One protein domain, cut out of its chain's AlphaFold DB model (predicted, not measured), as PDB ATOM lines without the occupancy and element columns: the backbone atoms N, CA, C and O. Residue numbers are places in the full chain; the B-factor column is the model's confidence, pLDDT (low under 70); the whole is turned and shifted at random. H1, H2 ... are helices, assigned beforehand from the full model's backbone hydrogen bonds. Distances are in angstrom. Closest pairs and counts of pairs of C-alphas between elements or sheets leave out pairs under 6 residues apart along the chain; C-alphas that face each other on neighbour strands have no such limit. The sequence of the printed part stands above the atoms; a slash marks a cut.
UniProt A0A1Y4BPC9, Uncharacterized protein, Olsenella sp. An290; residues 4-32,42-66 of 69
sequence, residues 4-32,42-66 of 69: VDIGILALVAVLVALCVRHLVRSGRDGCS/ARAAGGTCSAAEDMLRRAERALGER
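What this domain is: This is residues 4 to 32 and 42 to 66 of the 69 residues of an uncharacterized protein of Olsenella sp. An290 (UniProt A0A1Y4BPC9). Start with the long helix H1, the stem of a loose, open T; beyond its last residues a shorter helix, H2, runs crosswise, and residues 42 to 49 extend this crossbar past H2's first residue. The two helices are apart, with no shared core. The printed part has 54 residues with two named helices, H1 then H2, and no named strand; the class is all helix. It is extended, with a radius of gyration of the C-alphas of 19.3 A, and only just flat, spanning 54 by 36 by 10 A.

Where its parts are: Find C-alpha 4 at (198.607, 231.977, 231.974); from there H1, residues 4 to 26, runs 33.0 A to C-alpha 26 at (211.023, 259.763, 219.194). H2, residues 50 to 64, runs 20.5 A and ends at C-alpha 64, (194.696, 284.974, 218.347).

How they stand to each other: H1 and H2 are apart, with no C-alpha of one within 8 A of the other. In both, every O i to N i+4 pair is within hydrogen-bond range. Residues 4 to 28, 43 to 49 and 53 to 66 stand free.

The domain as a whole: The C-alphas farthest apart, Val 4 and Gly 46, are 56.7 A apart. Residues 33 to 41 are not printed; C-alphas 32 and 42 are 14.2 A apart across this cut. Look for pLDDT under 70 at residues 25 to 32, 42 to 52 and 64 to 66.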
ATOM      1  N   VAL A   4     198.660 230.646 231.349       94.75
ATOM      2  CA  VAL A   4     198.607 231.977 231.974       94.75
ATOM      3  C   VAL A   4     199.975 232.660 231.953       94.75
ATOM      4  O   VAL A   4     200.059 233.823 231.565       94.75
ATOM      5  N   ASP A   5     201.050 231.942 232.296       93.12
ATOM      6  CA  ASP A   5     202.414 232.487 232.248       93.12
ATOM      7  C   ASP A   5     202.761 232.967 230.835       93.12
ATOM      8  O   ASP A   5     203.241 234.083 230.651       93.12
ATOM      9  N   ILE A   6     202.447 232.153 229.821       95.56
ATOM     10  CA  ILE A   6     202.692 232.488 228.410       95.56
ATOM     11  C   ILE A   6     201.942 233.770 228.019       95.56
ATOM     12  O   ILE A   6     202.516 234.639 227.361       95.56
ATOM     13  N   GLY A   7     200.689 233.921 228.459       96.25
ATOM     14  CA  GLY A   7     199.895 235.127 228.214       96.25
ATOM     15  C   GLY A   7     200.505 236.388 228.835       96.25
ATOM     16  O   GLY A   7     200.588 237.424 228.173       96.25
ATOM     17  N   ILE A   8     200.989 236.298 230.078       96.38
ATOM     18  CA  ILE A   8     201.632 237.422 230.774       96.38
ATOM     19  C   ILE A   8     202.940 237.810 230.077       96.38
ATOM     20  O   ILE A   8     203.171 238.990 229.807       96.38
ATOM     21  N   LEU A   9     203.777 236.829 229.733       96.81
ATOM     22  CA  LEU A   9     205.031 237.064 229.014       96.81
ATOM     23  C   LEU A   9     204.796 237.732 227.652       96.81
ATOM     24  O   LEU A   9     205.508 238.677 227.307       96.81
ATOM     25  N   ALA A  10     203.776 237.302 226.904       96.31
ATOM     26  CA  ALA A  10     203.414 237.917 225.630       96.31
ATOM     27  C   ALA A  10     202.983 239.384 225.800       96.31
ATOM     28  O   ALA A  10     203.436 240.248 225.047       96.31
ATOM     29  N   LEU A  11     202.166 239.687 226.815       96.81
ATOM     30  CA  LEU A  11     201.732 241.054 227.110       96.81
ATOM     31  C   LEU A  11     202.921 241.965 227.443       96.81
ATOM     32  O   LEU A  11     203.048 243.051 226.873       96.81
ATOM     33  N   VAL A  12     203.810 241.517 228.333       97.75
ATOM     34  CA  VAL A  12     205.007 242.279 228.718       97.75
ATOM     35  C   VAL A  12     205.900 242.523 227.502       97.75
ATOM     36  O   VAL A  12     206.338 243.653 227.288       97.75
ATOM     37  N   ALA A  13     206.118 241.509 226.662       97.38
ATOM     38  CA  ALA A  13     206.920 241.646 225.449       97.38
ATOM     39  C   ALA A  13     206.343 242.694 224.482       97.38
ATOM     40  O   ALA A  13     207.093 243.515 223.947       97.38
ATOM     41  N   VAL A  14     205.018 242.722 224.296       97.12
ATOM     42  CA  VAL A  14     204.344 243.729 223.459       97.12
ATOM     43  C   VAL A  14     204.524 245.134 224.031       97.12
ATOM     44  O   VAL A  14     204.881 246.048 223.288       97.12
ATOM     45  N   LEU A  15     204.331 245.319 225.341       96.25
ATOM     46  CA  LEU A  15     204.515 246.622 225.991       96.25
ATOM     47  C   LEU A  15     205.956 247.122 225.852       96.25
ATOM     48  O   LEU A  15     206.177 248.269 225.461       96.25
ATOM     49  N   VAL A  16     206.940 246.252 226.091       96.50
ATOM     50  CA  VAL A  16     208.363 246.582 225.922       96.50
ATOM     51  C   VAL A  16     208.663 246.955 224.468       96.50
ATOM     52  O   VAL A  16     209.301 247.978 224.219       96.50
ATOM     53  N   ALA A  17     208.158 246.189 223.498       95.69
ATOM     54  CA  ALA A  17     208.349 246.479 222.079       95.69
ATOM     55  C   ALA A  17     207.739 247.833 221.673       95.69
ATOM     56  O   ALA A  17     208.357 248.581 220.913       95.69
ATOM     57  N   LEU A  18     206.561 248.184 222.200       90.88
ATOM     58  CA  LEU A  18     205.935 249.488 221.971       90.88
ATOM     59  C   LEU A  18     206.751 250.631 222.585       90.88
ATOM     60  O   LEU A  18     206.953 251.642 221.912       90.88
ATOM     61  N   CYS A  19     207.272 250.460 223.802       87.44
ATOM     62  CA  CYS A  19     208.145 251.441 224.452       87.44
ATOM     63  C   CYS A  19     209.433 251.670 223.656       87.44
ATOM     64  O   CYS A  19     209.786 252.813 223.369       87.44
ATOM     65  N   VAL A  20     210.104 250.598 223.226       90.81
ATOM     66  CA  VAL A  20     211.308 250.690 222.386       90.81
ATOM     67  C   VAL A  20     210.980 251.347 221.050       90.81
ATOM     68  O   VAL A  20     211.691 252.251 220.621       90.81
ATOM     69  N   ARG A  21     209.872 250.968 220.404       83.25
ATOM     70  CA  ARG A  21     209.429 251.598 219.154       83.25
ATOM     71  C   ARG A  21     209.132 253.082 219.344       83.25
ATOM     72  O   ARG A  21     209.439 253.867 218.452       83.25
ATOM     73  N   HIS A  22     208.552 253.472 220.477       71.56
ATOM     74  CA  HIS A  22     208.304 254.868 220.815       71.56
ATOM     75  C   HIS A  22     209.614 255.626 221.030       71.56
ATOM     76  O   HIS A  22     209.776 256.695 220.459       71.56
ATOM     77  N   LEU A  23     210.575 255.058 221.762       75.56
ATOM     78  CA  LEU A  23     211.905 255.636 221.972       75.56
ATOM     79  C   LEU A  23     212.659 255.808 220.645       75.56
ATOM     80  O   LEU A  23     213.088 256.911 220.317       75.56
ATOM     81  N   VAL A  24     212.736 254.753 219.832       77.31
ATOM     82  CA  VAL A  24     213.396 254.772 218.517       77.31
ATOM     83  C   VAL A  24     212.714 255.751 217.560       77.31
ATOM     84  O   VAL A  24     213.389 256.436 216.794       77.31
ATOM     85  N   ARG A  25     211.380 255.845 217.595       64.38
ATOM     86  CA  ARG A  25     210.628 256.792 216.763       64.38
ATOM     87  C   ARG A  25     210.725 258.230 217.279       64.38
ATOM     88  O   ARG A  25     210.896 259.131 216.474       64.38
ATOM     89  N   SER A  26     210.751 258.448 218.591       52.81
ATOM     90  CA  SER A  26     211.023 259.763 219.194       52.81
ATOM     91  C   SER A  26     212.458 260.245 218.962       52.81
ATOM     92  O   SER A  26     212.710 261.444 218.952       52.81
ATOM     93  N   GLY A  27     213.398 259.324 218.718       52.84
ATOM     94  CA  GLY A  27     214.744 259.650 218.250       52.84
ATOM     95  C   GLY A  27     214.790 260.111 216.787       52.84
ATOM     96  O   GLY A  27     215.791 260.683 216.369       52.84
ATOM     97  N   ARG A  28     213.720 259.877 216.010       51.06
ATOM     98  CA  ARG A  28     213.568 260.347 214.623       51.06
ATOM     99  C   ARG A  28     212.725 261.624 214.524       51.06
ATOM    100  O   ARG A  28     213.040 262.466 213.694       51.06
ATOM    101  N   ASP A  29     211.738 261.791 215.404       45.66
ATOM    102  CA  ASP A  29     210.831 262.944 215.434       45.66
ATOM    103  C   ASP A  29     211.040 263.737 216.739       45.66
ATOM    104  O   ASP A  29     210.406 263.496 217.769       45.66
ATOM    105  N   GLY A  30     212.032 264.628 216.712       52.94
ATOM    106  CA  GLY A  30     212.606 265.280 217.883       52.94
ATOM    107  C   GLY A  30     211.673 266.206 218.671       52.94
ATOM    108  O   GLY A  30     211.030 267.096 218.125       52.94
ATOM    109  N   CYS A  31     211.725 266.065 219.999       49.00
ATOM    110  CA  CYS A  31     211.549 267.184 220.938       49.00
ATOM    111  C   CYS A  31     212.314 267.004 222.274       49.00
ATOM    112  O   CYS A  31     212.287 267.890 223.121       49.00
ATOM    113  N   SER A  32     213.047 265.898 222.480       44.09
ATOM    114  CA  SER A  32     213.947 265.708 223.639       44.09
ATOM    115  C   SER A  32     215.340 266.322 223.432       44.09
ATOM    116  O   SER A  32     216.096 266.513 224.381       44.09
ATOM    117  N   ALA A  42     220.608 273.296 214.781       54.69
ATOM    118  CA  ALA A  42     220.170 274.662 214.498       54.69
ATOM    119  C   ALA A  42     220.915 275.713 215.342       54.69
ATOM    120  O   ALA A  42     221.328 276.736 214.809       54.69
ATOM    121  N   ARG A  43     221.190 275.451 216.630       50.97
ATOM    122  CA  ARG A  43     221.999 276.357 217.473       50.97
ATOM    123  C   ARG A  43     223.468 276.386 217.050       50.97
ATOM    124  O   ARG A  43     224.081 277.443 217.139       50.97
ATOM    125  N   ALA A  44     224.015 275.260 216.588       54.06
ATOM    126  CA  ALA A  44     225.394 275.180 216.096       54.06
ATOM    127  C   ALA A  44     225.593 275.954 214.779       54.06
ATOM    128  O   ALA A  44     226.663 276.509 214.553       54.06
ATOM    129  N   ALA A  45     224.550 276.038 213.948       58.50
ATOM    130  CA  ALA A  45     224.540 276.807 212.702       58.50
ATOM    131  C   ALA A  45     223.995 278.246 212.851       58.50
ATOM    132  O   ALA A  45     223.889 278.958 211.856       58.50
ATOM    133  N   GLY A  46     223.624 278.685 214.064       57.59
ATOM    134  CA  GLY A  46     223.042 280.014 214.306       57.59
ATOM    135  C   GLY A  46     221.609 280.212 213.780       57.59
ATOM    136  O   GLY A  46     221.172 281.349 213.632       57.59
ATOM    137  N   GLY A  47     220.882 279.130 213.493       60.91
ATOM    138  CA  GLY A  47     219.514 279.136 212.966       60.91
ATOM    139  C   GLY A  47     218.410 278.994 214.021       60.91
ATOM    140  O   GLY A  47     218.654 278.690 215.194       60.91
ATOM    141  N   THR A  48     217.164 279.195 213.588       59.59
ATOM    142  CA  THR A  48     215.953 278.986 214.391       59.59
ATOM    143  C   THR A  48     215.606 277.498 214.476       59.59
ATOM    144  O   THR A  48     215.866 276.715 213.562       59.59
ATOM    145  N   CYS A  49     215.065 277.069 215.617       64.81
ATOM    146  CA  CYS A  49     214.611 275.693 215.790       64.81
ATOM    147  C   CYS A  49     213.175 275.570 215.273       64.81
ATOM    148  O   CYS A  49     212.273 276.185 215.840       64.81
ATOM    149  N   SER A  50     212.956 274.726 214.262       64.56
ATOM    150  CA  SER A  50     211.632 274.506 213.663       64.56
ATOM    151  C   SER A  50     210.581 274.039 214.677       64.56
ATOM    152  O   SER A  50     209.438 274.478 214.618       64.56
ATOM    153  N   ALA A  51     210.963 273.221 215.664       68.12
ATOM    154  CA  ALA A  51     210.064 272.805 216.743       68.12
ATOM    155  C   ALA A  51     209.660 273.980 217.652       68.12
ATOM    156  O   ALA A  51     208.512 274.060 218.089       68.12
ATOM    157  N   ALA A  52     210.582 274.911 217.917       68.94
ATOM    158  CA  ALA A  52     210.273 276.123 218.673       68.94
ATOM    159  C   ALA A  52     209.367 277.065 217.865       68.94
ATOM    160  O   ALA A  52     208.402 277.588 218.418       68.94
ATOM    161  N   GLU A  53     209.625 277.227 216.564       71.25
ATOM    162  CA  GLU A  53     208.760 277.998 215.661       71.25
ATOM    163  C   GLU A  53     207.349 277.406 215.576       71.25
ATOM    164  O   GLU A  53     206.371 278.149 215.634       71.25
ATOM    165  N   ASP A  54     207.213 276.080 215.531       73.31
ATOM    166  CA  ASP A  54     205.907 275.420 215.546       73.31
ATOM    167  C   ASP A  54     205.172 275.596 216.882       73.31
ATOM    168  O   ASP A  54     203.951 275.786 216.888       73.31
ATOM    169  N   MET A  55     205.878 275.573 218.020       74.06
ATOM    170  CA  MET A  55     205.269 275.882 219.320       74.06
ATOM    171  C   MET A  55     204.804 277.339 219.397       74.06
ATOM    172  O   MET A  55     203.677 277.588 219.819       74.06
ATOM    173  N   LEU A  56     205.635 278.285 218.946       78.25
ATOM    174  CA  LEU A  56     205.297 279.711 218.863       78.25
ATOM    175  C   LEU A  56     204.084 279.931 217.959       78.25
ATOM    176  O   LEU A  56     203.105 280.531 218.389       78.25
ATOM    177  N   ARG A  57     204.072 279.346 216.758       79.62
ATOM    178  CA  ARG A  57     202.949 279.439 215.816       79.62
ATOM    179  C   ARG A  57     201.657 278.848 216.388       79.62
ATOM    180  O   ARG A  57     200.574 279.380 216.146       79.62
ATOM    181  N   ARG A  58     201.736 277.743 217.136       79.19
ATOM    182  CA  ARG A  58     200.572 277.159 217.829       79.19
ATOM    183  C   ARG A  58     200.084 278.053 218.967       79.19
ATOM    184  O   ARG A  58     198.876 278.230 219.105       79.19
ATOM    185  N   ALA A  59     200.997 278.632 219.743       79.31
ATOM    186  CA  ALA A  59     200.664 279.568 220.813       79.31
ATOM    187  C   ALA A  59     200.026 280.852 220.262       79.31
ATOM    188  O   ALA A  59     199.001 281.287 220.773       79.31
ATOM    189  N   GLU A  60     200.573 281.414 219.185       81.50
ATOM    190  CA  GLU A  60     200.021 282.587 218.504       81.50
ATOM    191  C   GLU A  60     198.618 282.328 217.960       81.50
ATOM    192  O   GLU A  60     197.743 283.172 218.128       81.50
ATOM    193  N   ARG A  61     198.357 281.151 217.376       77.31
ATOM    194  CA  ARG A  61     196.998 280.767 216.953       77.31
ATOM    195  C   ARG A  61     196.038 280.688 218.139       77.31
ATOM    196  O   ARG A  61     194.999 281.334 218.112       77.31
ATOM    197  N   ALA A  62     196.427 279.995 219.208       78.44
ATOM    198  CA  ALA A  62     195.588 279.853 220.399       78.44
ATOM    199  C   ALA A  62     195.327 281.192 221.120       78.44
ATOM    200  O   ALA A  62     194.279 281.376 221.736       78.44
ATOM    201  N   LEU A  63     196.275 282.132 221.060       75.31
ATOM    202  CA  LEU A  63     196.127 283.481 221.609       75.31
ATOM    203  C   LEU A  63     195.360 284.419 220.667       75.31
ATOM    204  O   LEU A  63     194.662 285.301 221.151       75.31
ATOM    205  N   GLY A  64     195.465 284.234 219.349       69.25
ATOM    206  CA  GLY A  64     194.696 284.974 218.347       69.25
ATOM    207  C   GLY A  64     193.218 284.578 218.311       69.25
ATOM    208  O   GLY A  64     192.368 285.415 218.025       69.25
ATOM    209  N   GLU A  65     192.902 283.330 218.664       59.28
ATOM    210  CA  GLU A  65     191.530 282.831 218.840       59.28
ATOM    211  C   GLU A  65     190.909 283.226 220.192       59.28
ATOM    212  O   GLU A  65     189.707 283.057 220.394       59.28
ATOM    213  N   ARG A  66     191.698 283.782 221.124       53.00
ATOM    214  CA  ARG A  66     191.167 284.396 222.343       53.00
ATOM    215  C   ARG A  66     190.848 285.868 222.059       53.00
ATOM    216  O   ARG A  66     191.785 286.665 221.972       53.00
TER     217      ARG A  66